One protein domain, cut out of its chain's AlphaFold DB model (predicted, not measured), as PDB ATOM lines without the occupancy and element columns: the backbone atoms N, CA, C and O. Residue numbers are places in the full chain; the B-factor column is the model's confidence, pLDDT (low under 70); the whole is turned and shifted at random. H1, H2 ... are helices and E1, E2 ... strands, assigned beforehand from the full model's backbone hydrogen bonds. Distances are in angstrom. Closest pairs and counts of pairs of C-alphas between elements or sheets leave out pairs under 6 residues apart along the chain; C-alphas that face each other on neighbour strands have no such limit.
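AT A GLANCE: This is residues 12 to 214 of the 502 residues of the protein "AAA domain-containing protein" of Dehalococcoidia bacterium (UniProt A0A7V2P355). A twisted sheet of six strands makes a wall along one side of the domain, and H3 packs on one face of it, between the sheet and the other large helices: H2, and the helical hairpin of H4 and H5. The link of residues 185 to 191 crosses the sheet's other face from edge to edge, while H6 and H7 lead from edge strand E7 to H4. The printed part has 203 residues, with seven named helices and seven named strands in the order H1 E1 H2 E2 E3 E4 E5 H3 H4 H5 E6 E7 H6 H7. The sheet is mixed, in the order E6 E5 E4 E3 E2 E7, and the class is mixed, helices and strands. The whole is compact and rounded, with a radius of gyration of the C-alphas of 15.8 A and spans of 44 by 36 by 34 A.

HOW THE PARTS SIT: Start at H1, residues 12 to 16, which touches H2, residues 50 to 60; their closest C-alphas are Leu 15 and Met 51, 6.0 A apart. Between them E1, residues 25 to 29, pairs with no named strand. Next look for a meander, each strand the antiparallel neighbour of the one before: E2, residues 64 to 71, E3, residues 75 to 81, E4, residues 88 to 94, and E5, residues 97 to 100. Check N 77 and O 68 at 2.8 A for E2 and E3, N 91 and O 78 at 2.9 A for E3 and E4, and N 99 and O 92 at 2.8 A for E4 and E5. H3, residues 107 to 119, is on the sheet at a height of 8.0 A, over E4 and E3, making two layers, a helix on one face of a sheet. H3 touches H2 with residues 107 to 111 alone, at a steep tilt of 53 degrees, the same way, closest at C-alphas Met 51 and Tyr 107, 4.7 A. H4, residues 125 to 141, and H5, residues 146 to 165, form a hairpin at a shallow tilt of 18 degrees, opposite ways, closest at C-alphas Ala 130 and Leu 155, 5.1 A. H5 touches H3 about perpendicular, at 78 degrees, with C-alphas Ala 113 and Ala 163 closest at 5.3 A. E6, residues 181 to 184, is parallel to E5, with N 183 and O 98 at 2.8 A; E5, H3, H4, H5 and E6 form a strand-helix-strand unit, two parallel neighbour strands with helices between. E7, residues 192 to 197, is antiparallel to E2, with N 69 and O 195 at 2.8 A. H6, residues 199 to 202, only grazes the sheet, and H7, residues 205 to 213, touches H4 with C-alphas Leu 135 and Leu 205 closest at 5.6 A. Every O i to N i+4 pair is within hydrogen-bond range in H1, H2, H3, H4, H5 and H7; H6 is too short for such a pair.

IN THESE COORDINATES: Find C-alpha 12 at (-11.802, 21.755, 99.782), where H1 begins. H2 is 15.2 A long, E2 and E3 are each 20.7 A, E4 is 19.8 A and H3 is 18.5 A. H4 is 24.5 A long; H5, 28.8 A, runs from C-alpha 146 at (4.647, 43.225, 98.902) to C-alpha 165 at (-18.622, 27.715, 92.159). E7 is 15.0 A, and H7, 12.3 A, ends at C-alpha 213, (-11.282, 41.049, 73.383).

THE WHOLE: The two C-alphas farthest apart are those of Thr 141 and Glu 190, at 44.8 A. The printed part has no cut. The long links are E1 to H2, 20 residues, and H5 to E6, 15 residues. Mean pLDDT of the printed part is 85.3; it is under 70 at residues 23 to 24, 73 to 74, 83 to 87, 142 to 144 and 214.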
ATOM      1  N   SER A  12     -12.041  20.480  99.103       87.88
ATOM      2  CA  SER A  12     -11.802  21.755  99.782       87.88
ATOM      3  C   SER A  12     -10.853  21.587 100.980       87.88
ATOM      4  O   SER A  12      -9.860  22.306 101.090       87.88
ATOM      5  N   GLN A  13     -11.059  20.583 101.838       88.56
ATOM      6  CA  GLN A  13     -10.146  20.309 102.959       88.56
ATOM      7  C   GLN A  13      -8.725  19.946 102.494       88.56
ATOM      8  O   GLN A  13      -7.750  20.353 103.129       88.56
ATOM      9  N   ILE A  14      -8.580  19.217 101.382       89.44
ATOM     10  CA  ILE A  14      -7.267  18.851 100.829       89.44
ATOM     11  C   ILE A  14      -6.538  20.082 100.276       89.44
ATOM     12  O   ILE A  14      -5.344  20.249 100.540       89.44
ATOM     13  N   LEU A  15      -7.230  20.985  99.576       89.69
ATOM     14  CA  LEU A  15      -6.628  22.221  99.059       89.69
ATOM     15  C   LEU A  15      -6.038  23.106 100.172       89.69
ATOM     16  O   LEU A  15      -5.010  23.755  99.953       89.69
ATOM     17  N   PHE A  16      -6.632  23.097 101.368       90.19
ATOM     18  CA  PHE A  16      -6.197  23.904 102.516       90.19
ATOM     19  C   PHE A  16      -5.384  23.140 103.568       90.19
ATOM     20  O   PHE A  16      -4.910  23.737 104.535       90.19
ATOM     21  N   CYS A  17      -5.158  21.833 103.397       87.00
ATOM     22  CA  CYS A  17      -4.452  21.037 104.408       87.00
ATOM     23  C   CYS A  17      -2.969  21.422 104.575       87.00
ATOM     24  O   CYS A  17      -2.370  21.153 105.618       87.00
ATOM     25  N   ARG A  18      -2.353  22.038 103.557       83.94
ATOM     26  CA  ARG A  18      -0.928  22.396 103.559       83.94
ATOM     27  C   ARG A  18      -0.711  23.799 104.119       83.94
ATOM     28  O   ARG A  18      -0.860  24.766 103.383       83.94
ATOM     29  N   LYS A  19      -0.251  23.890 105.370       81.12
ATOM     30  CA  LYS A  19       0.113  25.152 106.049       81.12
ATOM     31  C   LYS A  19       1.603  25.526 105.966       81.12
ATOM     32  O   LYS A  19       2.156  26.129 106.877       81.12
ATOM     33  N   ARG A  20       2.290  25.084 104.910       80.25
ATOM     34  CA  ARG A  20       3.740  25.290 104.716       80.25
ATOM     35  C   ARG A  20       4.016  26.373 103.669       80.25
ATOM     36  O   ARG A  20       3.090  26.777 102.964       80.25
ATOM     37  N   GLN A  21       5.280  26.783 103.551       83.94
ATOM     38  CA  GLN A  21       5.753  27.656 102.473       83.94
ATOM     39  C   GLN A  21       5.423  27.083 101.095       83.94
ATOM     40  O   GLN A  21       5.476  25.863 100.885       83.94
ATOM     41  N   VAL A  22       5.084  27.962 100.157       79.88
ATOM     42  CA  VAL A  22       4.868  27.586  98.760       79.88
ATOM     43  C   VAL A  22       6.227  27.304  98.118       79.88
ATOM     44  O   VAL A  22       7.126  28.140  98.142       79.88
ATOM     45  N   ASP A  23       6.395  26.107  97.545       67.06
ATOM     46  CA  ASP A  23       7.628  25.750  96.832       67.06
ATOM     47  C   ASP A  23       7.923  26.826  95.763       67.06
ATOM     48  O   ASP A  23       7.032  27.159  94.983       67.06
ATOM     49  N   ILE A  24       9.167  27.330  95.701       66.19
ATOM     50  CA  ILE A  24       9.647  28.427  94.820       66.19
ATOM     51  C   ILE A  24       9.285  29.848  95.325       66.19
ATOM     52  O   ILE A  24      10.021  30.784  95.029       66.19
ATOM     53  N   PHE A  25       8.253  30.024  96.156       70.94
ATOM     54  CA  PHE A  25       7.886  31.314  96.772       70.94
ATOM     55  C   PHE A  25       7.834  31.196  98.307       70.94
ATOM     56  O   PHE A  25       6.756  31.071  98.892       70.94
ATOM     57  N   PRO A  26       8.992  31.236  98.996       74.25
ATOM     58  CA  PRO A  26       9.051  31.040 100.444       74.25
ATOM     59  C   PRO A  26       8.414  32.186 101.247       74.25
ATOM     60  O   PRO A  26       8.207  32.025 102.451       74.25
ATOM     61  N   GLN A  27       8.106  33.324 100.607       81.94
ATOM     62  CA  GLN A  27       7.411  34.446 101.246       81.94
ATOM     63  C   GLN A  27       5.915  34.182 101.485       81.94
ATOM     64  O   GLN A  27       5.311  34.900 102.273       81.94
ATOM     65  N   LEU A  28       5.320  33.184 100.816       85.31
ATOM     66  CA  LEU A  28       3.899  32.857 100.939       85.31
ATOM     67  C   LEU A  28       3.697  31.537 101.682       85.31
ATOM     68  O   LEU A  28       4.356  30.531 101.389       85.31
ATOM     69  N   HIS A  29       2.721  31.511 102.589       87.31
ATOM     70  CA  HIS A  29       2.417  30.338 103.413       87.31
ATOM     71  C   HIS A  29       0.946  29.953 103.308       87.31
ATOM     72  O   HIS A  29       0.049  30.792 103.354       87.31
ATOM     73  N   GLY A  30       0.672  28.653 103.203       88.81
ATOM     74  CA  GLY A  30      -0.710  28.178 103.233       88.81
ATOM     75  C   GLY A  30      -1.402  28.527 104.555       88.81
ATOM     76  O   GLY A  30      -0.847  28.307 105.631       88.81
ATOM     77  N   GLY A  31      -2.623  29.050 104.471       85.88
ATOM     78  CA  GLY A  31      -3.385  29.556 105.613       85.88
ATOM     79  C   GLY A  31      -3.082  31.009 105.987       85.88
ATOM     80  O   GLY A  31      -3.660  31.488 106.957       85.88
ATOM     81  N   GLN A  32      -2.216  31.700 105.238       89.75
ATOM     82  CA  GLN A  32      -2.032  33.145 105.357       89.75
ATOM     83  C   GLN A  32      -3.333  33.884 105.030       89.75
ATOM     84  O   GLN A  32      -4.094  33.464 104.153       89.75
ATOM     85  N   GLU A  33      -3.578  34.961 105.766       90.69
ATOM     86  CA  GLU A  33      -4.748  35.811 105.602       90.69
ATOM     87  C   GLU A  33      -4.670  36.617 104.302       90.69
ATOM     88  O   GLU A  33      -3.629  37.193 103.984       90.69
ATOM     89  N   ILE A  34      -5.774  36.657 103.558       89.50
ATOM     90  CA  ILE A  34      -5.910  37.435 102.328       89.50
ATOM     91  C   ILE A  34      -6.797  38.641 102.631       89.50
ATOM     92  O   ILE A  34      -8.008  38.501 102.810       89.50
ATOM     93  N   THR A  35      -6.172  39.816 102.680       82.06
ATOM     94  CA  THR A  35      -6.811  41.116 102.951       82.06
ATOM     95  C   THR A  35      -7.517  41.704 101.727       82.06
ATOM     96  O   THR A  35      -8.407  42.538 101.875       82.06
ATOM     97  N   TYR A  36      -7.161  41.238 100.527       87.19
ATOM     98  CA  TYR A  36      -7.835  41.540  99.264       87.19
ATOM     99  C   TYR A  36      -8.412  40.243  98.659       87.19
ATOM    100  O   TYR A  36      -7.820  39.669  97.742       87.19
ATOM    101  N   PRO A  37      -9.499  39.693  99.240       89.06
ATOM    102  CA  PRO A  37     -10.057  38.405  98.829       89.06
ATOM    103  C   PRO A  37     -10.763  38.481  97.470       89.06
ATOM    104  O   PRO A  37     -10.910  39.556  96.885       89.06
ATOM    105  N   ALA A  38     -11.218  37.329  96.978       89.38
ATOM    106  CA  ALA A  38     -12.017  37.236  95.765       89.38
ATOM    107  C   ALA A  38     -13.268  38.124  95.853       89.38
ATOM    108  O   ALA A  38     -13.928  38.191  96.891       89.38
ATOM    109  N   ARG A  39     -13.654  38.757  94.747       86.56
ATOM    110  CA  ARG A  39     -14.799  39.676  94.654       86.56
ATOM    111  C   ARG A  39     -16.113  39.031  95.077       86.56
ATOM    112  O   ARG A  39     -16.979  39.693  95.641       86.56
ATOM    113  N   ARG A  40     -16.250  37.730  94.818       85.50
ATOM    114  CA  ARG A  40     -17.428  36.930  95.185       85.50
ATOM    115  C   ARG A  40     -17.326  36.301  96.576       85.50
ATOM    116  O   ARG A  40     -18.206  35.532  96.956       85.50
ATOM    117  N   ASN A  41     -16.283  36.610  97.345       87.06
ATOM    118  CA  ASN A  41     -16.132  36.137  98.714       87.06
ATOM    119  C   ASN A  41     -17.111  36.876  99.644       87.06
ATOM    120  O   ASN A  41     -16.984  38.085  99.822       87.06
ATOM    121  N   PRO A  42     -18.077  36.183 100.278       79.88
ATOM    122  CA  PRO A  42     -19.017  36.828 101.193       79.88
ATOM    123  C   PRO A  42     -18.386  37.159 102.556       79.88
ATOM    124  O   PRO A  42     -19.027  37.792 103.394       79.88
ATOM    125  N   LYS A  43     -17.159  36.691 102.823       82.88
ATOM    126  CA  LYS A  43     -16.422  36.950 104.062       82.88
ATOM    127  C   LYS A  43     -15.448  38.115 103.864       82.88
ATOM    128  O   LYS A  43     -14.880  38.250 102.786       82.88
ATOM    129  N   PRO A  44     -15.164  38.890 104.926       75.62
ATOM    130  CA  PRO A  44     -14.213  40.002 104.858       75.62
ATOM    131  C   PRO A  44     -12.758  39.551 104.652       75.62
ATOM    132  O   PRO A  44     -11.894  40.381 104.401       75.62
ATOM    133  N   VAL A  45     -12.485  38.253 104.800       84.88
ATOM    134  CA  VAL A  45     -11.144  37.673 104.827       84.88
ATOM    135  C   VAL A  45     -11.130  36.356 104.048       84.88
ATOM    136  O   VAL A  45     -12.018  35.511 104.223       84.88
ATOM    137  N   GLY A  46     -10.108  36.175 103.209       87.12
ATOM    138  CA  GLY A  46      -9.774  34.911 102.547       87.12
ATOM    139  C   GLY A  46      -8.579  34.214 103.203       87.12
ATOM    140  O   GLY A  46      -7.889  34.791 104.042       87.12
ATOM    141  N   TYR A  47      -8.309  32.970 102.810       91.62
ATOM    142  CA  TYR A  47      -7.126  32.235 103.266       91.62
ATOM    143  C   TYR A  47      -6.390  31.643 102.071       91.62
ATOM    144  O   TYR A  47      -7.014  31.130 101.148       91.62
ATOM    145  N   LEU A  48      -5.058  31.668 102.093       91.88
ATOM    146  CA  LEU A  48      -4.249  31.183 100.978       91.88
ATOM    147  C   LEU A  48      -4.180  29.650 100.936       91.88
ATOM    148  O   LEU A  48      -3.726  29.005 101.883       91.88
ATOM    149  N   SER A  49      -4.540  29.047  99.801       93.81
ATOM    150  CA  SER A  49      -4.203  27.646  99.515       93.81
ATOM    151  C   SER A  49      -2.802  27.555  98.910       93.81
ATOM    152  O   SER A  49      -2.569  27.994  97.782       93.81
ATOM    153  N   ALA A  50      -1.873  26.893  99.605       90.38
ATOM    154  CA  ALA A  50      -0.524  26.664  99.080       90.38
ATOM    155  C   ALA A  50      -0.518  25.827  97.782       90.38
ATOM    156  O   ALA A  50       0.392  25.952  96.964       90.38
ATOM    157  N   MET A  51      -1.524  24.965  97.575       92.19
ATOM    158  CA  MET A  51      -1.645  24.174  96.344       92.19
ATOM    159  C   MET A  51      -2.097  25.023  95.155       92.19
ATOM    160  O   MET A  51      -1.530  24.876  94.074       92.19
ATOM    161  N   LEU A  52      -3.084  25.903  95.347       93.81
ATOM    162  CA  LEU A  52      -3.555  26.802  94.289       93.81
ATOM    163  C   LEU A  52      -2.510  27.870  93.970       93.81
ATOM    164  O   LEU A  52      -2.243  28.119  92.800       93.81
ATOM    165  N   CYS A  53      -1.812  28.382  94.986       93.06
ATOM    166  CA  CYS A  53      -0.674  29.270  94.772       93.06
ATOM    167  C   CYS A  53       0.424  28.608  93.941       93.06
ATOM    168  O   CYS A  53       0.923  29.205  92.989       93.06
ATOM    169  N   LYS A  54       0.748  27.339  94.221       90.69
ATOM    170  CA  LYS A  54       1.682  26.577  93.384       90.69
ATOM    171  C   LYS A  54       1.183  26.440  91.940       90.69
ATOM    172  O   LYS A  54       1.999  26.494  91.025       90.69
ATOM    173  N   ALA A  55      -0.123  26.288  91.718       92.81
ATOM    174  CA  ALA A  55      -0.697  26.225  90.374       92.81
ATOM    175  C   ALA A  55      -0.505  27.546  89.611       92.81
ATOM    176  O   ALA A  55       0.003  27.524  88.491       92.81
ATOM    177  N   CYS A  56      -0.824  28.684  90.237       93.12
ATOM    178  CA  CYS A  56      -0.601  30.013  89.661       93.12
ATOM    179  C   CYS A  56       0.880  30.244  89.333       93.12
ATOM    180  O   CYS A  56       1.203  30.706  88.245       93.12
ATOM    181  N   VAL A  57       1.796  29.850  90.224       89.25
ATOM    182  CA  VAL A  57       3.245  29.966  89.987       89.25
ATOM    183  C   VAL A  57       3.693  29.131  88.784       89.25
ATOM    184  O   VAL A  57       4.430  29.630  87.940       89.25
ATOM    185  N   VAL A  58       3.247  27.875  88.679       87.94
ATOM    186  CA  VAL A  58       3.567  26.995  87.538       87.94
ATOM    187  C   VAL A  58       3.029  27.583  86.227       87.94
ATOM    188  O   VAL A  58       3.745  27.618  85.229       87.94
ATOM    189  N   ALA A  59       1.805  28.114  86.236       89.81
ATOM    190  CA  ALA A  59       1.231  28.822  85.093       89.81
ATOM    191  C   ALA A  59       2.072  30.046  84.688       89.81
ATOM    192  O   ALA A  59       2.483  30.162  83.536       89.81
ATOM    193  N   LEU A  60       2.398  30.915  85.647       88.69
ATOM    194  CA  LEU A  60       3.115  32.178  85.430       88.69
ATOM    195  C   LEU A  60       4.592  32.011  85.043       88.69
ATOM    196  O   LEU A  60       5.200  32.965  84.550       88.69
ATOM    197  N   LYS A  61       5.172  30.830  85.283       84.75
ATOM    198  CA  LYS A  61       6.512  30.443  84.821       84.75
ATOM    199  C   LYS A  61       6.555  29.996  83.361       84.75
ATOM    200  O   LYS A  61       7.642  29.916  82.802       84.75
ATOM    201  N   GLY A  62       5.403  29.709  82.756       82.81
ATOM    202  CA  GLY A  62       5.335  29.106  81.423       82.81
ATOM    203  C   GLY A  62       5.529  27.588  81.425       82.81
ATOM    204  O   GLY A  62       5.742  27.001  80.370       82.81
ATOM    205  N   ASP A  63       5.416  26.934  82.587       84.31
ATOM    206  CA  ASP A  63       5.534  25.474  82.696       84.31
ATOM    207  C   ASP A  63       4.252  24.751  82.232       84.31
ATOM    208  O   ASP A  63       4.228  23.524  82.097       84.31
ATOM    209  N   VAL A  64       3.172  25.499  81.977       85.94
ATOM    210  CA  VAL A  64       1.983  25.018  81.263       85.94
ATOM    211  C   VAL A  64       2.263  25.121  79.768       85.94
ATOM    212  O   VAL A  64       2.284  26.207  79.203       85.94
ATOM    213  N   ILE A  65       2.472  23.977  79.122       80.94
ATOM    214  CA  ILE A  65       2.890  23.907  77.714       80.94
ATOM    215  C   ILE A  65       1.730  23.639  76.753       80.94
ATOM    216  O   ILE A  65       1.909  23.713  75.541       80.94
ATOM    217  N   GLY A  66       0.544  23.314  77.273       81.94
ATOM    218  CA  GLY A  66      -0.646  23.114  76.452       81.94
ATOM    219  C   GLY A  66      -1.934  23.161  77.261       81.94
ATOM    220  O   GLY A  66      -2.014  22.609  78.361       81.94
ATOM    221  N   ILE A  67      -2.950  23.803  76.691       89.25
ATOM    222  CA  ILE A  67      -4.319  23.834  77.205       89.25
ATOM    223  C   ILE A  67      -5.245  23.472  76.049       89.25
ATOM    224  O   ILE A  67      -5.078  23.964  74.934       89.25
ATOM    225  N   THR A  68      -6.222  22.604  76.282       84.56
ATOM    226  CA  THR A  68      -7.114  22.139  75.218       84.56
ATOM    227  C   THR A  68      -8.547  22.029  75.704       84.56
ATOM    228  O   THR A  68      -8.807  21.357  76.698       84.56
ATOM    229  N   ARG A  69      -9.488  22.666  74.999       85.81
ATOM    230  CA  ARG A  69     -10.926  22.456  75.181       85.81
ATOM    231  C   ARG A  69     -11.300  21.087  74.633       85.81
ATOM    232  O   ARG A  69     -10.926  20.727  73.515       85.81
ATOM    233  N   LEU A  70     -12.063  20.348  75.416       84.25
ATOM    234  CA  LEU A  70     -12.603  19.047  75.057       84.25
ATOM    235  C   LEU A  70     -14.120  19.170  74.839       84.25
ATOM    236  O   LEU A  70     -14.735  20.183  75.187       84.25
ATOM    237  N   GLN A  71     -14.730  18.150  74.238       77.81
ATOM    238  CA  GLN A  71     -16.184  18.004  74.212       77.81
ATOM    239  C   GLN A  71     -16.647  17.048  75.320       77.81
ATOM    240  O   GLN A  71     -16.018  16.005  75.514       77.81
ATOM    241  N   PRO A  72     -17.762  17.348  76.019       76.50
ATOM    242  CA  PRO A  72     -18.702  18.469  75.820       76.50
ATOM    243  C   PRO A  72     -18.179  19.833  76.339       76.50
ATOM    244  O   PRO A  72     -17.189  19.857  77.064       76.50
ATOM    245  N   PRO A  73     -18.818  20.976  76.008       66.50
ATOM    246  CA  PRO A  73     -18.389  22.303  76.470       66.50
ATOM    247  C   PRO A  73     -18.176  22.384  77.991       66.50
ATOM    248  O   PRO A  73     -18.933  21.803  78.768       66.50
ATOM    249  N   GLY A  74     -17.138  23.110  78.418       66.88
ATOM    250  CA  GLY A  74     -16.741  23.201  79.831       66.88
ATOM    251  C   GLY A  74     -15.868  22.038  80.314       66.88
ATOM    252  O   GLY A  74     -15.809  21.785  81.518       66.88
ATOM    253  N   THR A  75     -15.218  21.325  79.389       85.50
ATOM    254  CA  THR A  75     -14.236  20.270  79.669       85.50
ATOM    255  C   THR A  75     -12.875  20.649  79.089       85.50
ATOM    256  O   THR A  75     -12.798  21.278  78.030       85.50
ATOM    257  N   VAL A  76     -11.797  20.347  79.814       91.44
ATOM    258  CA  VAL A  76     -10.444  20.824  79.489       91.44
ATOM    259  C   VAL A  76      -9.375  19.774  79.762       91.44
ATOM    260  O   VAL A  76      -9.490  18.969  80.685       91.44
ATOM    261  N   MET A  77      -8.309  19.817  78.972       89.62
ATOM    262  CA  MET A  77      -7.054  19.113  79.200       89.62
ATOM    263  C   MET A  77      -5.942  20.135  79.424       89.62
ATOM    264  O   MET A  77      -5.858  21.133  78.707       89.62
ATOM    265  N   VAL A  78      -5.063  19.859  80.384       91.00
ATOM    266  CA  VAL A  78      -3.844  20.637  80.619       91.00
ATOM    267  C   VAL A  78      -2.632  19.728  80.533       91.00
ATOM    268  O   VAL A  78      -2.611  18.647  81.124       91.00
ATOM    269  N   ARG A  79      -1.607  20.200  79.824       88.12
ATOM    270  CA  ARG A  79      -0.279  19.596  79.774       88.12
ATOM    271  C   ARG A  79       0.731  20.537  80.425       88.12
ATOM    272  O   ARG A  79       0.862  21.688  80.008       88.12
ATOM    273  N   SER A  80       1.464  20.045  81.419       85.75
ATOM    274  CA  SER A  80       2.493  20.814  82.131       85.75
ATOM    275  C   SER A  80       3.803  20.041  82.271       85.75
ATOM    276  O   SER A  80       3.795  18.809  82.323       85.75
ATOM    277  N   LEU A  81       4.925  20.754  82.362       81.25
ATOM    278  CA  LEU A  81       6.247  20.174  82.615       81.25
ATOM    279  C   LEU A  81       6.333  19.562  84.022       81.25
ATOM    280  O   LEU A  81       5.811  20.123  84.990       81.25
ATOM    281  N   SER A  82       7.010  18.416  84.150       73.12
ATOM    282  CA  SER A  82       7.386  17.886  85.463       73.12
ATOM    283  C   SER A  82       8.498  18.736  86.078       73.12
ATOM    284  O   SER A  82       9.504  19.030  85.435       73.12
ATOM    285  N   GLN A  83       8.376  19.037  87.372       65.38
ATOM    286  CA  GLN A  83       9.421  19.727  88.136       65.38
ATOM    287  C   GLN A  83      10.703  18.883  88.305       65.38
ATOM    288  O   GLN A  83      11.736  19.428  88.679       65.38
ATOM    289  N   SER A  84      10.654  17.570  88.027       58.25
ATOM    290  CA  SER A  84      11.832  16.685  87.995       58.25
ATOM    291  C   SER A  84      12.557  16.667  86.641       58.25
ATOM    292  O   SER A  84      13.573  15.994  86.518       58.25
ATOM    293  N   GLY A  85      12.032  17.363  85.625       48.84
ATOM    294  CA  GLY A  85      12.663  17.524  84.308       48.84
ATOM    295  C   GLY A  85      12.621  16.306  83.376       48.84
ATOM    296  O   GLY A  85      13.143  16.391  82.271       48.84
ATOM    297  N   SER A  86      12.012  15.188  83.785       42.84
ATOM    298  CA  SER A  86      12.060  13.916  83.044       42.84
ATOM    299  C   SER A  86      10.799  13.566  82.240       42.84
ATOM    300  O   SER A  86      10.882  12.685  81.397       42.84
ATOM    301  N   ASP A  87       9.652  14.221  82.482       65.44
ATOM    302  CA  ASP A  87       8.342  13.855  81.904       65.44
ATOM    303  C   ASP A  87       7.348  15.034  81.853       65.44
ATOM    304  O   ASP A  87       7.579  16.099  82.434       65.44
ATOM    305  N   PHE A  88       6.200  14.827  81.196       77.88
ATOM    306  CA  PHE A  88       5.058  15.750  81.191       77.88
ATOM    307  C   PHE A  88       3.882  15.186  81.995       77.88
ATOM    308  O   PHE A  88       3.607  13.988  81.966       77.88
ATOM    309  N   HIS A  89       3.132  16.060  82.663       81.94
ATOM    310  CA  HIS A  89       1.866  15.704  83.296       81.94
ATOM    311  C   HIS A  89       0.696  16.068  82.388       81.94
ATOM    312  O   HIS A  89       0.581  17.210  81.945       81.94
ATOM    313  N   HIS A  90      -0.181  15.096  82.152       85.62
ATOM    314  CA  HIS A  90      -1.459  15.287  81.479       85.62
ATOM    315  C   HIS A  90      -2.566  15.253  82.526       85.62
ATOM    316  O   HIS A  90      -2.636  14.322  83.324       85.62
ATOM    317  N   CYS A  91      -3.406  16.279  82.544       90.69
ATOM    318  CA  CYS A  91      -4.534  16.388  83.459       90.69
ATOM    319  C   CYS A  91      -5.800  16.637  82.646       90.69
ATOM    320  O   CYS A  91      -5.756  17.378  81.664       90.69
ATOM    321  N   TYR A  92      -6.923  16.064  83.072       90.88
ATOM    322  CA  TYR A  92      -8.198  16.180  82.360       90.88
ATOM    323  C   TYR A  92      -9.313  16.555  83.330       90.88
ATOM    324  O   TYR A  92      -9.357  16.056  84.452       90.88
ATOM    325  N   MET A  93     -10.239  17.397  82.887       91.50
ATOM    326  CA  MET A  93     -11.481  17.713  83.585       91.50
ATOM    327  C   MET A  93     -12.642  17.545  82.615       91.50
ATOM    328  O   MET A  93     -12.762  18.292  81.645       91.50
ATOM    329  N   VAL A  94     -13.499  16.563  82.886       88.56
ATOM    330  CA  VAL A  94     -14.681  16.236  82.089       88.56
ATOM    331  C   VAL A  94     -15.902  16.271  83.004       88.56
ATOM    332  O   VAL A  94     -16.156  15.337  83.762       88.56
ATOM    333  N   ARG A  95     -16.678  17.361  82.952       84.38
ATOM    334  CA  ARG A  95     -17.815  17.614  83.856       84.38
ATOM    335  C   ARG A  95     -17.351  17.583  85.322       84.38
ATOM    336  O   ARG A  95     -16.510  18.392  85.693       84.38
ATOM    337  N   ASN A  96     -17.859  16.646  86.123       86.50
ATOM    338  CA  ASN A  96     -17.466  16.461  87.524       86.50
ATOM    339  C   ASN A  96     -16.389  15.379  87.701       86.50
ATOM    340  O   ASN A  96     -16.124  14.959  88.820       86.50
ATOM    341  N   GLN A  97     -15.785  14.893  86.618       90.25
ATOM    342  CA  GLN A  97     -14.728  13.889  86.660       90.25
ATOM    343  C   GLN A  97     -13.384  14.542  86.350       90.25
ATOM    344  O   GLN A  97     -13.262  15.315  85.398       90.25
ATOM    345  N   VAL A  98     -12.375  14.252  87.165       91.75
ATOM    346  CA  VAL A  98     -11.056  14.877  87.084       91.75
ATOM    347  C   VAL A  98      -9.984  13.800  87.110       91.75
ATOM    348  O   VAL A  98      -9.920  13.010  88.043       91.75
ATOM    349  N   TRP A  99      -9.104  13.796  86.115       92.00
ATOM    350  CA  TRP A  99      -7.962  12.896  86.038       92.00
ATOM    351  C   TRP A  99      -6.707  13.667  86.401       92.00
ATOM    352  O   TRP A  99      -6.295  14.580  85.680       92.00
ATOM    353  N   LEU A 100      -6.120  13.305  87.538       91.19
ATOM    354  CA  LEU A 100      -4.930  13.940  88.089       91.19
ATOM    355  C   LEU A 100      -3.780  12.928  88.164       91.19
ATOM    356  O   LEU A 100      -4.027  11.724  88.288       91.19
ATOM    357  N   PRO A 101      -2.516  13.384  88.148       86.81
ATOM    358  CA  PRO A 101      -1.376  12.491  88.303       86.81
ATOM    359  C   PRO A 101      -1.483  11.660  89.586       86.81
ATOM    360  O   PRO A 101      -1.623  12.211  90.684       86.81
ATOM    361  N   ARG A 102      -1.400  10.328  89.450       83.44
ATOM    362  CA  ARG A 102      -1.502   9.363  90.561       83.44
ATOM    363  C   ARG A 102      -2.841   9.418  91.313       83.44
ATOM    364  O   ARG A 102      -2.890   9.026  92.476       83.44
ATOM    365  N   GLY A 103      -3.889   9.992  90.716       83.19
ATOM    366  CA  GLY A 103      -5.219  10.111  91.324       83.19
ATOM    367  C   GLY A 103      -5.295  11.000  92.571       83.19
ATOM    368  O   GLY A 103      -6.223  10.857  93.361       83.19
ATOM    369  N   ASN A 104      -4.332  11.907  92.777       86.56
ATOM    370  CA  ASN A 104      -4.259  12.742  93.981       86.56
ATOM    371  C   ASN A 104      -4.565  14.218  93.698       86.56
ATOM    372  O   ASN A 104      -4.022  14.811  92.762       86.56
ATOM    373  N   VAL A 105      -5.348  14.852  94.582       87.88
ATOM    374  CA  VAL A 105      -5.554  16.310  94.559       87.88
ATOM    375  C   VAL A 105      -4.244  17.014  94.891       87.88
ATOM    376  O   VAL A 105      -3.685  16.890  95.981       87.88
ATOM    377  N   THR A 106      -3.741  17.761  93.918       89.25
ATOM    378  CA  THR A 106      -2.514  18.556  94.007       89.25
ATOM    379  C   THR A 106      -2.718  19.875  93.256       89.25
ATOM    380  O   THR A 106      -3.834  20.190  92.844       89.25
ATOM    381  N   TYR A 107      -1.648  20.642  93.023       91.00
ATOM    382  CA  TYR A 107      -1.711  21.893  92.252       91.00
ATOM    383  C   TYR A 107      -2.283  21.713  90.832       91.00
ATOM    384  O   TYR A 107      -2.821  22.657  90.263       91.00
ATOM    385  N   HIS A 108      -2.234  20.500  90.275       93.19
ATOM    386  CA  HIS A 108      -2.816  20.170  88.974       93.19
ATOM    387  C   HIS A 108      -4.329  20.436  88.894       93.19
ATOM    388  O   HIS A 108      -4.821  20.800  87.830       93.19
ATOM    389  N   LEU A 109      -5.062  20.330  90.014       93.94
ATOM    390  CA  LEU A 109      -6.475  20.722  90.052       93.94
ATOM    391  C   LEU A 109      -6.640  22.232  89.810       93.94
ATOM    392  O   LEU A 109      -7.540  22.641  89.082       93.94
ATOM    393  N   GLY A 110      -5.741  23.049  90.365       94.06
ATOM    394  CA  GLY A 110      -5.705  24.491  90.117       94.06
ATOM    395  C   GLY A 110      -5.362  24.827  88.665       94.06
ATOM    396  O   GLY A 110      -5.972  25.721  88.090       94.06
ATOM    397  N   LEU A 111      -4.456  24.069  88.034       94.44
ATOM    398  CA  LEU A 111      -4.159  24.234  86.606       94.44
ATOM    399  C   LEU A 111      -5.379  23.935  85.726       94.44
ATOM    400  O   LEU A 111      -5.651  24.675  84.783       94.44
ATOM    401  N   LEU A 112      -6.136  22.882  86.050       94.88
ATOM    402  CA  LEU A 112      -7.386  22.569  85.356       94.88
ATOM    403  C   LEU A 112      -8.447  23.649  85.568       94.88
ATOM    404  O   LEU A 112      -9.113  24.019  84.608       94.88
ATOM    405  N   ALA A 113      -8.575  24.192  86.780       94.56
ATOM    406  CA  ALA A 113      -9.498  25.291  87.057       94.56
ATOM    407  C   ALA A 113      -9.118  26.579  86.298       94.56
ATOM    408  O   ALA A 113      -9.998  27.226  85.733       94.56
ATOM    409  N   LEU A 114      -7.823  26.914  86.196       95.00
ATOM    410  CA  LEU A 114      -7.341  28.027  85.363       95.00
ATOM    411  C   LEU A 114      -7.685  27.812  83.885       95.00
ATOM    412  O   LEU A 114      -8.216  28.704  83.228       95.00
ATOM    413  N   ALA A 115      -7.415  26.614  83.363       93.69
ATOM    414  CA  ALA A 115      -7.732  26.258  81.984       93.69
ATOM    415  C   ALA A 115      -9.238  26.284  81.694       93.69
ATOM    416  O   ALA A 115      -9.658  26.741  80.635       93.69
ATOM    417  N   GLU A 116     -10.054  25.817  82.635       93.12
ATOM    418  CA  GLU A 116     -11.509  25.875  82.560       93.12
ATOM    419  C   GLU A 116     -12.015  27.324  82.562       93.12
ATOM    420  O   GLU A 116     -12.896  27.653  81.772       93.12
ATOM    421  N   GLY A 117     -11.417  28.202  83.374       92.00
ATOM    422  CA  GLY A 117     -11.718  29.636  83.381       92.00
ATOM    423  C   GLY A 117     -11.350  30.320  82.066       92.00
ATOM    424  O   GLY A 117     -12.149  31.067  81.506       92.00
ATOM    425  N   LEU A 118     -10.190  29.991  81.491       91.69
ATOM    426  CA  LEU A 118      -9.835  30.441  80.144       91.69
ATOM    427  C   LEU A 118     -10.820  29.913  79.100       91.69
ATOM    428  O   LEU A 118     -11.222  30.653  78.201       91.69
ATOM    429  N   ALA A 119     -11.228  28.648  79.202       88.94
ATOM    430  CA  ALA A 119     -12.195  28.065  78.287       88.94
ATOM    431  C   ALA A 119     -13.562  28.762  78.380       88.94
ATOM    432  O   ALA A 119     -14.156  29.018  77.336       88.94
ATOM    433  N   GLY A 120     -14.001  29.133  79.582       87.56
ATOM    434  CA  GLY A 120     -15.206  29.915  79.862       87.56
ATOM    435  C   GLY A 120     -14.925  31.398  80.103       87.56
ATOM    436  O   GLY A 120     -15.382  31.954  81.097       87.56
ATOM    437  N   LYS A 121     -14.154  32.054  79.224       87.31
ATOM    438  CA  LYS A 121     -13.667  33.433  79.441       87.31
ATOM    439  C   LYS A 121     -14.759  34.483  79.690       87.31
ATOM    440  O   LYS A 121     -14.480  35.506  80.299       87.31
ATOM    441  N   GLU A 122     -15.971  34.250  79.188       85.88
ATOM    442  CA  GLU A 122     -17.125  35.139  79.394       85.88
ATOM    443  C   GLU A 122     -17.731  34.973  80.791       85.88
ATOM    444  O   GLU A 122     -18.313  35.910  81.323       85.88
ATOM    445  N   GLN A 123     -17.571  33.791  81.389       88.44
ATOM    446  CA  GLN A 123     -18.049  33.464  82.729       88.44
ATOM    447  C   GLN A 123     -16.994  33.763  83.806       88.44
ATOM    448  O   GLN A 123     -17.325  34.194  84.907       88.44
ATOM    449  N   ALA A 124     -15.712  33.559  83.497       91.31
ATOM    450  CA  ALA A 124     -14.600  33.677  84.440       91.31
ATOM    451  C   ALA A 124     -14.041  35.108  84.565       91.31
ATOM    452  O   ALA A 124     -12.827  35.289  84.659       91.31
ATOM    453  N   VAL A 125     -14.904  36.131  84.538       89.69
ATOM    454  CA  VAL A 125     -14.482  37.545  84.474       89.69
ATOM    455  C   VAL A 125     -13.597  37.929  85.661       89.69
ATOM    456  O   VAL A 125     -12.497  38.427  85.444       89.69
ATOM    457  N   ASP A 126     -14.019  37.626  86.892       92.00
ATOM    458  CA  ASP A 126     -13.271  37.991  88.107       92.00
ATOM    459  C   ASP A 126     -11.888  37.319  88.168       92.00
ATOM    460  O   ASP A 126     -10.880  37.969  88.448       92.00
ATOM    461  N   LEU A 127     -11.814  36.035  87.800       94.56
ATOM    462  CA  LEU A 127     -10.555  35.287  87.736       94.56
ATOM    463  C   LEU A 127      -9.589  35.887  86.710       94.56
ATOM    464  O   LEU A 127      -8.396  36.041  86.977       94.56
ATOM    465  N   LEU A 128     -10.093  36.211  85.519       93.81
ATOM    466  CA  LEU A 128      -9.263  36.775  84.462       93.81
ATOM    467  C   LEU A 128      -8.888  38.236  84.744       93.81
ATOM    468  O   LEU A 128      -7.850  38.680  84.257       93.81
ATOM    469  N   ASP A 129      -9.703  38.986  85.490       92.69
ATOM    470  CA  ASP A 129      -9.386  40.349  85.937       92.69
ATOM    471  C   ASP A 129      -8.227  40.327  86.936       92.69
ATOM    472  O   ASP A 129      -7.267  41.078  86.772       92.69
ATOM    473  N   ALA A 130      -8.264  39.417  87.914       94.69
ATOM    474  CA  ALA A 130      -7.172  39.243  88.869       94.69
ATOM    475  C   ALA A 130      -5.862  38.808  88.188       94.69
ATOM    476  O   ALA A 130      -4.779  39.270  88.555       94.69
ATOM    477  N   LEU A 131      -5.945  37.951  87.161       95.38
ATOM    478  CA  LEU A 131      -4.782  37.567  86.359       95.38
ATOM    479  C   LEU A 131      -4.223  38.762  85.572       95.38
ATOM    480  O   LEU A 131      -3.008  38.947  85.523       95.38
ATOM    481  N   GLU A 132      -5.095  39.575  84.974       93.31
ATOM    482  CA  GLU A 132      -4.695  40.772  84.231       93.31
ATOM    483  C   GLU A 132      -4.028  41.813  85.141       93.31
ATOM    484  O   GLU A 132      -2.977  42.342  84.777       93.31
ATOM    485  N   GLU A 133      -4.582  42.061  86.333       92.44
ATOM    486  CA  GLU A 133      -4.011  42.982  87.326       92.44
ATOM    487  C   GLU A 133      -2.596  42.545  87.739       92.44
ATOM    488  O   GLU A 133      -1.664  43.355  87.746       92.44
ATOM    489  N   LEU A 134      -2.401  41.248  88.002       92.75
ATOM    490  CA  LEU A 134      -1.095  40.691  88.350       92.75
ATOM    491  C   LEU A 134      -0.079  40.815  87.204       92.75
ATOM    492  O   LEU A 134       1.071  41.190  87.444       92.75
ATOM    493  N   LEU A 135      -0.470  40.493  85.967       91.50
ATOM    494  CA  LEU A 135       0.420  40.587  84.803       91.50
ATOM    495  C   LEU A 135       0.804  42.040  84.500       91.50
ATOM    496  O   LEU A 135       1.980  42.315  84.260       91.50
ATOM    497  N   ALA A 136      -0.149  42.970  84.592       88.94
ATOM    498  CA  ALA A 136       0.109  44.394  84.411       88.94
ATOM    499  C   ALA A 136       1.133  44.919  85.425       88.94
ATOM    500  O   ALA A 136       2.059  45.635  85.049       88.94
ATOM    501  N   TYR A 137       1.020  44.502  86.689       87.56
ATOM    502  CA  TYR A 137       1.975  44.883  87.726       87.56
ATOM    503  C   TYR A 137       3.389  44.328  87.476       87.56
ATOM    504  O   TYR A 137       4.393  45.006  87.717       87.56
ATOM    505  N   ARG A 138       3.497  43.093  86.960       83.81
ATOM    506  CA  ARG A 138       4.794  42.479  86.626       83.81
ATOM    507  C   ARG A 138       5.523  43.225  85.510       83.81
ATOM    508  O   ARG A 138       6.741  43.362  85.600       83.81
ATOM    509  N   GLU A 139       4.806  43.697  84.490       81.25
ATOM    510  CA  GLU A 139       5.397  44.442  83.367       81.25
ATOM    511  C   GLU A 139       5.929  45.820  83.782       81.25
ATOM    512  O   GLU A 139       6.959  46.252  83.268       81.25
ATOM    513  N   THR A 140       5.262  46.508  84.714       75.62
ATOM    514  CA  THR A 140       5.655  47.866  85.123       75.62
ATOM    515  C   THR A 140       6.842  47.895  86.074       75.62
ATOM    516  O   THR A 140       7.686  48.784  85.970       75.62
ATOM    517  N   THR A 141       6.898  46.959  87.022       70.50
ATOM    518  CA  THR A 141       7.773  47.099  88.197       70.50
ATOM    519  C   THR A 141       8.901  46.068  88.207       70.50
ATOM    520  O   THR A 141       9.952  46.324  88.790       70.50
ATOM    521  N   GLY A 142       8.717  44.898  87.576       60.22
ATOM    522  CA  GLY A 142       9.718  43.821  87.486       60.22
ATOM    523  C   GLY A 142      10.184  43.212  88.824       60.22
ATOM    524  O   GLY A 142      10.934  42.237  88.818       60.22
ATOM    525  N   ALA A 143       9.746  43.757  89.964       58.12
ATOM    526  CA  ALA A 143      10.154  43.386  91.314       58.12
ATOM    527  C   ALA A 143       9.080  42.543  92.023       58.12
ATOM    528  O   ALA A 143       7.883  42.781  91.883       58.12
ATOM    529  N   SER A 144       9.523  41.559  92.813       66.81
ATOM    530  CA  SER A 144       8.670  40.770  93.712       66.81
ATOM    531  C   SER A 144       8.543  41.482  95.063       66.81
ATOM    532  O   SER A 144       9.164  41.065  96.040       66.81
ATOM    533  N   ASP A 145       7.791  42.578  95.093       80.94
ATOM    534  CA  ASP A 145       7.493  43.364  96.296       80.94
ATOM    535  C   ASP A 145       6.187  42.919  96.991       80.94
ATOM    536  O   ASP A 145       5.509  41.990  96.544       80.94
ATOM    537  N   ASP A 146       5.831  43.573  98.101       83.62
ATOM    538  CA  ASP A 146       4.647  43.225  98.902       83.62
ATOM    539  C   ASP A 146       3.346  43.302  98.088       83.62
ATOM    540  O   ASP A 146       2.469  42.449  98.231       83.62
ATOM    541  N   ARG A 147       3.241  44.258  97.155       87.56
ATOM    542  CA  ARG A 147       2.066  44.391  96.285       87.56
ATOM    543  C   ARG A 147       1.967  43.236  95.292       87.56
ATOM    544  O   ARG A 147       0.871  42.728  95.062       87.56
ATOM    545  N   HIS A 148       3.084  42.776  94.728       88.62
ATOM    546  CA  HIS A 148       3.097  41.575  93.891       88.62
ATOM    547  C   HIS A 148       2.587  40.343  94.658       88.62
ATOM    548  O   HIS A 148       1.812  39.552  94.114       88.62
ATOM    549  N   LEU A 149       2.987  40.197  95.926       89.00
ATOM    550  CA  LEU A 149       2.529  39.110  96.794       89.00
ATOM    551  C   LEU A 149       1.028  39.215  97.100       89.00
ATOM    552  O   LEU A 149       0.327  38.206  97.018       89.00
ATOM    553  N   GLU A 150       0.511  40.414  97.381       91.06
ATOM    554  CA  GLU A 150      -0.930  40.660  97.553       91.06
ATOM    555  C   GLU A 150      -1.742  40.265  96.315       91.06
ATOM    556  O   GLU A 150      -2.733  39.544  96.431       91.06
ATOM    557  N   LEU A 151      -1.303  40.682  95.123       92.44
ATOM    558  CA  LEU A 151      -1.973  40.357  93.860       92.44
ATOM    559  C   LEU A 151      -1.921  38.857  93.547       92.44
ATOM    560  O   LEU A 151      -2.895  38.290  93.051       92.44
ATOM    561  N   MET A 152      -0.811  38.189  93.877       92.50
ATOM    562  CA  MET A 152      -0.709  36.732  93.772       92.50
ATOM    563  C   MET A 152      -1.728  36.046  94.687       92.50
ATOM    564  O   MET A 152      -2.416  35.122  94.252       92.50
ATOM    565  N   MET A 153      -1.849  36.490  95.941       92.81
ATOM    566  CA  MET A 153      -2.828  35.950  96.889       92.81
ATOM    567  C   MET A 153      -4.266  36.188  96.417       92.81
ATOM    568  O   MET A 153      -5.070  35.257  96.462       92.81
ATOM    569  N   HIS A 154      -4.564  37.379  95.894       94.69
ATOM    570  CA  HIS A 154      -5.865  37.709  95.312       94.69
ATOM    571  C   HIS A 154      -6.231  36.768  94.152       94.69
ATOM    572  O   HIS A 154      -7.286  36.134  94.180       94.69
ATOM    573  N   LEU A 155      -5.321  36.569  93.188       95.75
ATOM    574  CA  LEU A 155      -5.509  35.617  92.086       95.75
ATOM    575  C   LEU A 155      -5.753  34.183  92.588       95.75
ATOM    576  O   LEU A 155      -6.553  33.446  92.014       95.75
ATOM    577  N   CYS A 156      -5.063  33.766  93.652       94.81
ATOM    578  CA  CYS A 156      -5.255  32.438  94.234       94.81
ATOM    579  C   CYS A 156      -6.646  32.262  94.850       94.81
ATOM    580  O   CYS A 156      -7.219  31.176  94.728       94.81
ATOM    581  N   ASP A 157      -7.176  33.295  95.510       94.56
ATOM    582  CA  ASP A 157      -8.528  33.262  96.075       94.56
ATOM    583  C   ASP A 157      -9.574  33.269  94.953       94.56
ATOM    584  O   ASP A 157     -10.482  32.442  94.958       94.56
ATOM    585  N   GLU A 158      -9.403  34.092  93.914       95.56
ATOM    586  CA  GLU A 158     -10.286  34.066  92.737       95.56
ATOM    587  C   GLU A 158     -10.282  32.701  92.038       95.56
ATOM    588  O   GLU A 158     -11.333  32.172  91.666       95.56
ATOM    589  N   LEU A 159      -9.111  32.064  91.921       96.12
ATOM    590  CA  LEU A 159      -8.996  30.714  91.375       96.12
ATOM    591  C   LEU A 159      -9.727  29.684  92.241       96.12
ATOM    592  O   LEU A 159     -10.363  28.771  91.707       96.12
ATOM    593  N   TYR A 160      -9.655  29.816  93.566       94.81
ATOM    594  CA  TYR A 160     -10.406  28.961  94.480       94.81
ATOM    595  C   TYR A 160     -11.916  29.124  94.285       94.81
ATOM    596  O   TYR A 160     -12.623  28.125  94.136       94.81
ATOM    597  N   TYR A 161     -12.401  30.366  94.231       93.19
ATOM    598  CA  TYR A 161     -13.817  30.667  94.024       93.19
ATOM    599  C   TYR A 161     -14.315  30.163  92.668       93.19
ATOM    600  O   TYR A 161     -15.368  29.528  92.586       93.19
ATOM    601  N   TRP A 162     -13.522  30.343  91.614       94.12
ATOM    602  CA  TRP A 162     -13.820  29.777  90.304       94.12
ATOM    603  C   TRP A 162     -13.875  28.244  90.333       94.12
ATOM    604  O   TRP A 162     -14.838  27.642  89.856       94.12
ATOM    605  N   ALA A 163     -12.895  27.583  90.954       92.00
ATOM    606  CA  ALA A 163     -12.893  26.127  91.076       92.00
ATOM    607  C   ALA A 163     -14.122  25.610  91.849       92.00
ATOM    608  O   ALA A 163     -14.672  24.559  91.501       92.00
ATOM    609  N   ARG A 164     -14.560  26.361  92.867       91.56
ATOM    610  CA  ARG A 164     -15.620  25.978  93.804       91.56
ATOM    611  C   ARG A 164     -17.040  26.232  93.319       91.56
ATOM    612  O   ARG A 164     -17.890  25.372  93.558       91.56
ATOM    613  N   TRP A 165     -17.277  27.323  92.597       89.94
ATOM    614  CA  TRP A 165     -18.622  27.715  92.159       89.94
ATOM    615  C   TRP A 165     -18.751  28.002  90.656       89.94
ATOM    616  O   TRP A 165     -19.869  28.172  90.187       89.94
ATOM    617  N   ARG A 166     -17.658  28.025  89.875       88.25
ATOM    618  CA  ARG A 166     -17.642  28.555  88.494       88.25
ATOM    619  C   ARG A 166     -18.309  29.933  88.440       88.25
ATOM    620  O   ARG A 166     -17.826  30.838  89.113       88.25
ATOM    621  N   ASP A 167     -19.390  30.092  87.682       82.75
ATOM    622  CA  ASP A 167     -20.241  31.276  87.537       82.75
ATOM    623  C   ASP A 167     -21.425  31.322  88.516       82.75
ATOM    624  O   ASP A 167     -22.150  32.314  88.542       82.75
ATOM    625  N   GLY A 168     -21.595  30.294  89.351       84.19
ATOM    626  CA  GLY A 168     -22.613  30.251  90.399       84.19
ATOM    627  C   GLY A 168     -22.395  31.276  91.516       84.19
ATOM    628  O   GLY A 168     -21.277  31.742  91.765       84.19
ATOM    629  N   ASP A 169     -23.484  31.609  92.202       82.19
ATOM    630  CA  ASP A 169     -23.554  32.505  93.353       82.19
ATOM    631  C   ASP A 169     -23.173  31.740  94.638       82.19
ATOM    632  O   ASP A 169     -23.921  30.852  95.063       82.19
ATOM    633  N   PRO A 170     -22.062  32.090  95.320       85.62
ATOM    634  CA  PRO A 170     -21.617  31.401  96.534       85.62
ATOM    635  C   PRO A 170     -22.622  31.400  97.694       85.62
ATOM    636  O   PRO A 170     -22.458  30.627  98.638       85.62
ATOM    637  N   SER A 171     -23.639  32.270  97.655       82.69
ATOM    638  CA  SER A 171     -24.699  32.344  98.666       82.69
ATOM    639  C   SER A 171     -25.915  31.458  98.370       82.69
ATOM    640  O   SER A 171     -26.731  31.242  99.269       82.69
ATOM    641  N   LYS A 172     -26.052  30.944  97.141       82.00
ATOM    642  CA  LYS A 172     -27.254  30.225  96.677       82.00
ATOM    643  C   LYS A 172     -26.949  28.863  96.068       82.00
ATOM    644  O   LYS A 172     -27.723  27.931  96.272       82.00
ATOM    645  N   ASP A 173     -25.850  28.754  95.332       83.00
ATOM    646  CA  ASP A 173     -25.528  27.564  94.557       83.00
ATOM    647  C   ASP A 173     -24.698  26.555  95.367       83.00
ATOM    648  O   ASP A 173     -23.833  26.941  96.164       83.00
ATOM    649  N   PRO A 174     -24.935  25.244  95.177       82.81
ATOM    650  CA  PRO A 174     -24.167  24.214  95.863       82.81
ATOM    651  C   PRO A 174     -22.704  24.222  95.397       82.81
ATOM    652  O   PRO A 174     -22.418  24.326  94.203       82.81
ATOM    653  N   GLU A 175     -21.762  24.060  96.334       84.88
ATOM    654  CA  GLU A 175     -20.348  23.951  95.972       84.88
ATOM    655  C   GLU A 175     -20.077  22.670  95.173       84.88
ATOM    656  O   GLU A 175     -20.552  21.587  95.520       84.88
ATOM    657  N   ARG A 176     -19.287  22.772  94.098       89.69
ATOM    658  CA  ARG A 176     -19.061  21.626  93.202       89.69
ATOM    659  C   ARG A 176     -17.824  20.800  93.545       89.69
ATOM    660  O   ARG A 176     -17.748  19.655  93.105       89.69
ATOM    661  N   LEU A 177     -16.858  21.349  94.292       89.31
ATOM    662  CA  LEU A 177     -15.581  20.671  94.578       89.31
ATOM    663  C   LEU A 177     -15.786  19.311  95.246       89.31
ATOM    664  O   LEU A 177     -15.130  18.341  94.875       89.31
ATOM    665  N   ASP A 178     -16.744  19.224  96.164       81.50
ATOM    666  CA  ASP A 178     -17.028  17.998  96.913       81.50
ATOM    667  C   ASP A 178     -17.784  16.951  96.079       81.50
ATOM    668  O   ASP A 178     -17.832  15.775  96.437       81.50
ATOM    669  N   SER A 179     -18.320  17.355  94.923       85.62
ATOM    670  CA  SER A 179     -18.935  16.456  93.942       85.62
ATOM    671  C   SER A 179     -17.945  15.918  92.901       85.62
ATOM    672  O   SER A 179     -18.330  15.102  92.057       85.62
ATOM    673  N   LEU A 180     -16.681  16.363  92.934       89.12
ATOM    674  CA  LEU A 180     -15.672  15.937  91.971       89.12
ATOM    675  C   LEU A 180     -15.231  14.490  92.220       89.12
ATOM    676  O   LEU A 180     -14.814  14.107  93.313       89.12
ATOM    677  N   GLN A 181     -15.260  13.689  91.162       89.38
ATOM    678  CA  GLN A 181     -14.727  12.333  91.134       89.38
ATOM    679  C   GLN A 181     -13.298  12.370  90.595       89.38
ATOM    680  O   GLN A 181     -13.077  12.794  89.463       89.38
ATOM    681  N   ILE A 182     -12.331  11.926  91.398       90.50
ATOM    682  CA  ILE A 182     -10.909  11.967  91.040       90.50
ATOM    683  C   ILE A 182     -10.440  10.594  90.554       90.50
ATOM    684  O   ILE A 182     -10.652   9.580  91.221       90.50
ATOM    685  N   PHE A 183      -9.774  10.590  89.405       89.44
ATOM    686  CA  PHE A 183      -9.231   9.428  88.713       89.44
ATOM    687  C   PHE A 183      -7.733   9.607  88.447       89.44
ATOM    688  O   PHE A 183      -7.202  10.721  88.491       89.44
ATOM    689  N   ASP A 184      -7.042   8.504  88.163       86.94
ATOM    690  CA  ASP A 184      -5.632   8.539  87.780       86.94
ATOM    691  C   ASP A 184      -5.476   8.900  86.299       86.94
ATOM    692  O   ASP A 184      -6.031   8.239  85.421       86.94
ATOM    693  N   ALA A 185      -4.679   9.930  86.021       83.50
ATOM    694  CA  ALA A 185      -4.345  10.373  84.672       83.50
ATOM    695  C   ALA A 185      -3.595   9.341  83.817       83.50
ATOM    696  O   ALA A 185      -3.541   9.508  82.600       83.50
ATOM    697  N   ALA A 186      -3.059   8.267  84.408       79.12
ATOM    698  CA  ALA A 186      -2.523   7.137  83.647       79.12
ATOM    699  C   ALA A 186      -3.587   6.432  82.778       79.12
ATOM    700  O   ALA A 186      -3.244   5.714  81.841       79.12
ATOM    701  N   SER A 187      -4.876   6.625  83.072       76.12
ATOM    702  CA  SER A 187      -6.003   6.104  82.292       76.12
ATOM    703  C   SER A 187      -6.860   7.270  81.792       76.12
ATOM    704  O   SER A 187      -7.819   7.646  82.471       76.12
ATOM    705  N   PRO A 188      -6.502   7.895  80.655       77.06
ATOM    706  CA  PRO A 188      -7.195   9.082  80.169       77.06
ATOM    707  C   PRO A 188      -8.656   8.767  79.802       77.06
ATOM    708  O   PRO A 188      -8.960   7.642  79.399       77.06
ATOM    709  N   PRO A 189      -9.570   9.743  79.928       78.81
ATOM    710  CA  PRO A 189     -10.950   9.571  79.494       78.81
ATOM    711  C   PRO A 189     -11.059   9.508  77.967       78.81
ATOM    712  O   PRO A 189     -10.265  10.123  77.254       78.81
ATOM    713  N   GLU A 190     -12.095   8.841  77.457       76.81
ATOM    714  CA  GLU A 190     -12.488   8.979  76.053       76.81
ATOM    715  C   GLU A 190     -13.133  10.353  75.841       76.81
ATOM    716  O   GLU A 190     -14.234  10.630  76.320       76.81
ATOM    717  N   VAL A 191     -12.419  11.242  75.153       74.88
ATOM    718  CA  VAL A 191     -12.835  12.628  74.917       74.88
ATOM    719  C   VAL A 191     -12.518  13.045  73.492       74.88
ATOM    720  O   VAL A 191     -11.488  12.677  72.930       74.88
ATOM    721  N   THR A 192     -13.396  13.855  72.907       75.75
ATOM    722  CA  THR A 192     -13.130  14.485  71.609       75.75
ATOM    723  C   THR A 192     -12.428  15.816  71.836       75.75
ATOM    724  O   THR A 192     -12.897  16.648  72.616       75.75
ATOM    725  N   VAL A 193     -11.303  16.021  71.158       77.88
ATOM    726  CA  VAL A 193     -10.562  17.286  71.187       77.88
ATOM    727  C   VAL A 193     -11.321  18.326  70.364       77.88
ATOM    728  O   VAL A 193     -11.661  18.061  69.215       77.88
ATOM    729  N   ALA A 194     -11.603  19.491  70.950       70.81
ATOM    730  CA  ALA A 194     -12.344  20.560  70.281       70.81
ATOM    731  C   ALA A 194     -11.412  21.664  69.773       70.81
ATOM    732  O   ALA A 194     -11.233  21.827  68.571       70.81
ATOM    733  N   GLU A 195     -10.821  22.434  70.687       74.56
ATOM    734  CA  GLU A 195     -10.041  23.621  70.334       74.56
ATOM    735  C   GLU A 195      -8.917  23.844  71.350       74.56
ATOM    736  O   GLU A 195      -9.174  23.934  72.554       74.56
ATOM    737  N   PRO A 196      -7.664  23.946  70.907       80.44
ATOM    738  CA  PRO A 196      -6.562  24.262  71.797       80.44
ATOM    739  C   PRO A 196      -6.488  25.767  72.131       80.44
ATOM    740  O   PRO A 196      -6.815  26.623  71.312       80.44
ATOM    741  N   LEU A 197      -6.064  26.095  73.355       80.56
ATOM    742  CA  LEU A 197      -5.906  27.463  73.865       80.56
ATOM    743  C   LEU A 197      -4.414  27.805  74.002       80.56
ATOM    744  O   LEU A 197      -3.627  26.947  74.401       80.56
ATOM    745  N   ASP A 198      -4.022  29.051  73.701       82.62
ATOM    746  CA  ASP A 198      -2.641  29.525  73.902       82.62
ATOM    747  C   ASP A 198      -2.303  29.575  75.401       82.62
ATOM    748  O   ASP A 198      -2.855  30.424  76.110       82.62
ATOM    749  N   PRO A 199      -1.376  28.742  75.913       83.81
ATOM    750  CA  PRO A 199      -0.953  28.844  77.305       83.81
ATOM    751  C   PRO A 199      -0.228  30.164  77.604       83.81
ATOM    752  O   PRO A 199      -0.210  30.591  78.755       83.81
ATOM    753  N   GLY A 200       0.305  30.856  76.588       84.38
ATOM    754  CA  GLY A 200       0.932  32.172  76.744       84.38
ATOM    755  C   GLY A 200      -0.024  33.262  77.240       84.38
ATOM    756  O   GLY A 200       0.429  34.288  77.732       84.38
ATOM    757  N   VAL A 201      -1.339  33.034  77.180       86.94
ATOM    758  CA  VAL A 201      -2.346  33.901  77.818       86.94
ATOM    759  C   VAL A 201      -2.168  33.964  79.342       86.94
ATOM    760  O   VAL A 201      -2.561  34.944  79.962       86.94
ATOM    761  N   LEU A 202      -1.555  32.945  79.954       90.12
ATOM    762  CA  LEU A 202      -1.266  32.924  81.389       90.12
ATOM    763  C   LEU A 202      -0.019  33.735  81.768       90.12
ATOM    764  O   LEU A 202       0.182  33.992  82.951       90.12
ATOM    765  N   THR A 203       0.829  34.108  80.804       90.19
ATOM    766  CA  THR A 203       2.147  34.709  81.073       90.19
ATOM    767  C   THR A 203       2.355  36.091  80.456       90.19
ATOM    768  O   THR A 203       3.262  36.792  80.897       90.19
ATOM    769  N   ASP A 204       1.540  36.494  79.479       88.19
ATOM    770  CA  ASP A 204       1.709  37.730  78.708       88.19
ATOM    771  C   ASP A 204       0.430  38.585  78.737       88.19
ATOM    772  O   ASP A 204      -0.661  38.122  78.377       88.19
ATOM    773  N   LEU A 205       0.563  39.848  79.161       87.38
ATOM    774  CA  LEU A 205      -0.568  40.769  79.316       87.38
ATOM    775  C   LEU A 205      -1.241  41.079  77.974       87.38
ATOM    776  O   LEU A 205      -2.472  41.128  77.878       87.38
ATOM    777  N   GLY A 206      -0.440  41.288  76.926       84.81
ATOM    778  CA  GLY A 206      -0.925  41.587  75.584       84.81
ATOM    779  C   GLY A 206      -1.758  40.441  75.016       84.81
ATOM    780  O   GLY A 206      -2.853  40.665  74.487       84.81
ATOM    781  N   LYS A 207      -1.287  39.202  75.185       83.94
ATOM    782  CA  LYS A 207      -2.011  37.985  74.805       83.94
ATOM    783  C   LYS A 207      -3.307  37.829  75.587       83.94
ATOM    784  O   LYS A 207      -4.327  37.529  74.965       83.94
ATOM    785  N   LEU A 208      -3.306  38.073  76.900       87.56
ATOM    786  CA  LEU A 208      -4.514  37.998  77.724       87.56
ATOM    787  C   LEU A 208      -5.574  39.008  77.286       87.56
ATOM    788  O   LEU A 208      -6.703  38.617  76.985       87.56
ATOM    789  N   ARG A 209      -5.211  40.287  77.146       88.12
ATOM    790  CA  ARG A 209      -6.132  41.332  76.668       88.12
ATOM    791  C   ARG A 209      -6.698  41.009  75.290       88.12
ATOM    792  O   ARG A 209      -7.901  41.147  75.051       88.12
ATOM    793  N   LYS A 210      -5.848  40.520  74.384       81.62
ATOM    794  CA  LYS A 210      -6.253  40.109  73.036       81.62
ATOM    795  C   LYS A 210      -7.226  38.931  73.078       81.62
ATOM    796  O   LYS A 210      -8.300  39.022  72.482       81.62
ATOM    797  N   TYR A 211      -6.904  37.884  73.838       84.06
ATOM    798  CA  TYR A 211      -7.759  36.712  74.039       84.06
ATOM    799  C   TYR A 211      -9.140  37.097  74.588       84.06
ATOM    800  O   TYR A 211     -10.173  36.647  74.072       84.06
ATOM    801  N   ARG A 212      -9.172  37.996  75.577       81.50
ATOM    802  CA  ARG A 212     -10.401  38.534  76.170       81.50
ATOM    803  C   ARG A 212     -11.229  39.347  75.177       81.50
ATOM    804  O   ARG A 212     -12.429  39.126  75.080       81.50
ATOM    805  N   SER A 213     -10.596  40.203  74.375       78.88
ATOM    806  CA  SER A 213     -11.282  41.049  73.383       78.88
ATOM    807  C   SER A 213     -11.912  40.287  72.205       78.88
ATOM    808  O   SER A 213     -12.634  40.881  71.410       78.88
ATOM    809  N   GLY A 214     -11.612  38.992  72.038       65.31
ATOM    810  CA  GLY A 214     -12.134  38.180  70.931       65.31
ATOM    811  C   GLY A 214     -11.528  38.501  69.560       65.31
ATOM    812  O   GLY A 214     -11.873  37.848  68.576       65.31
TER     813      GLY A 214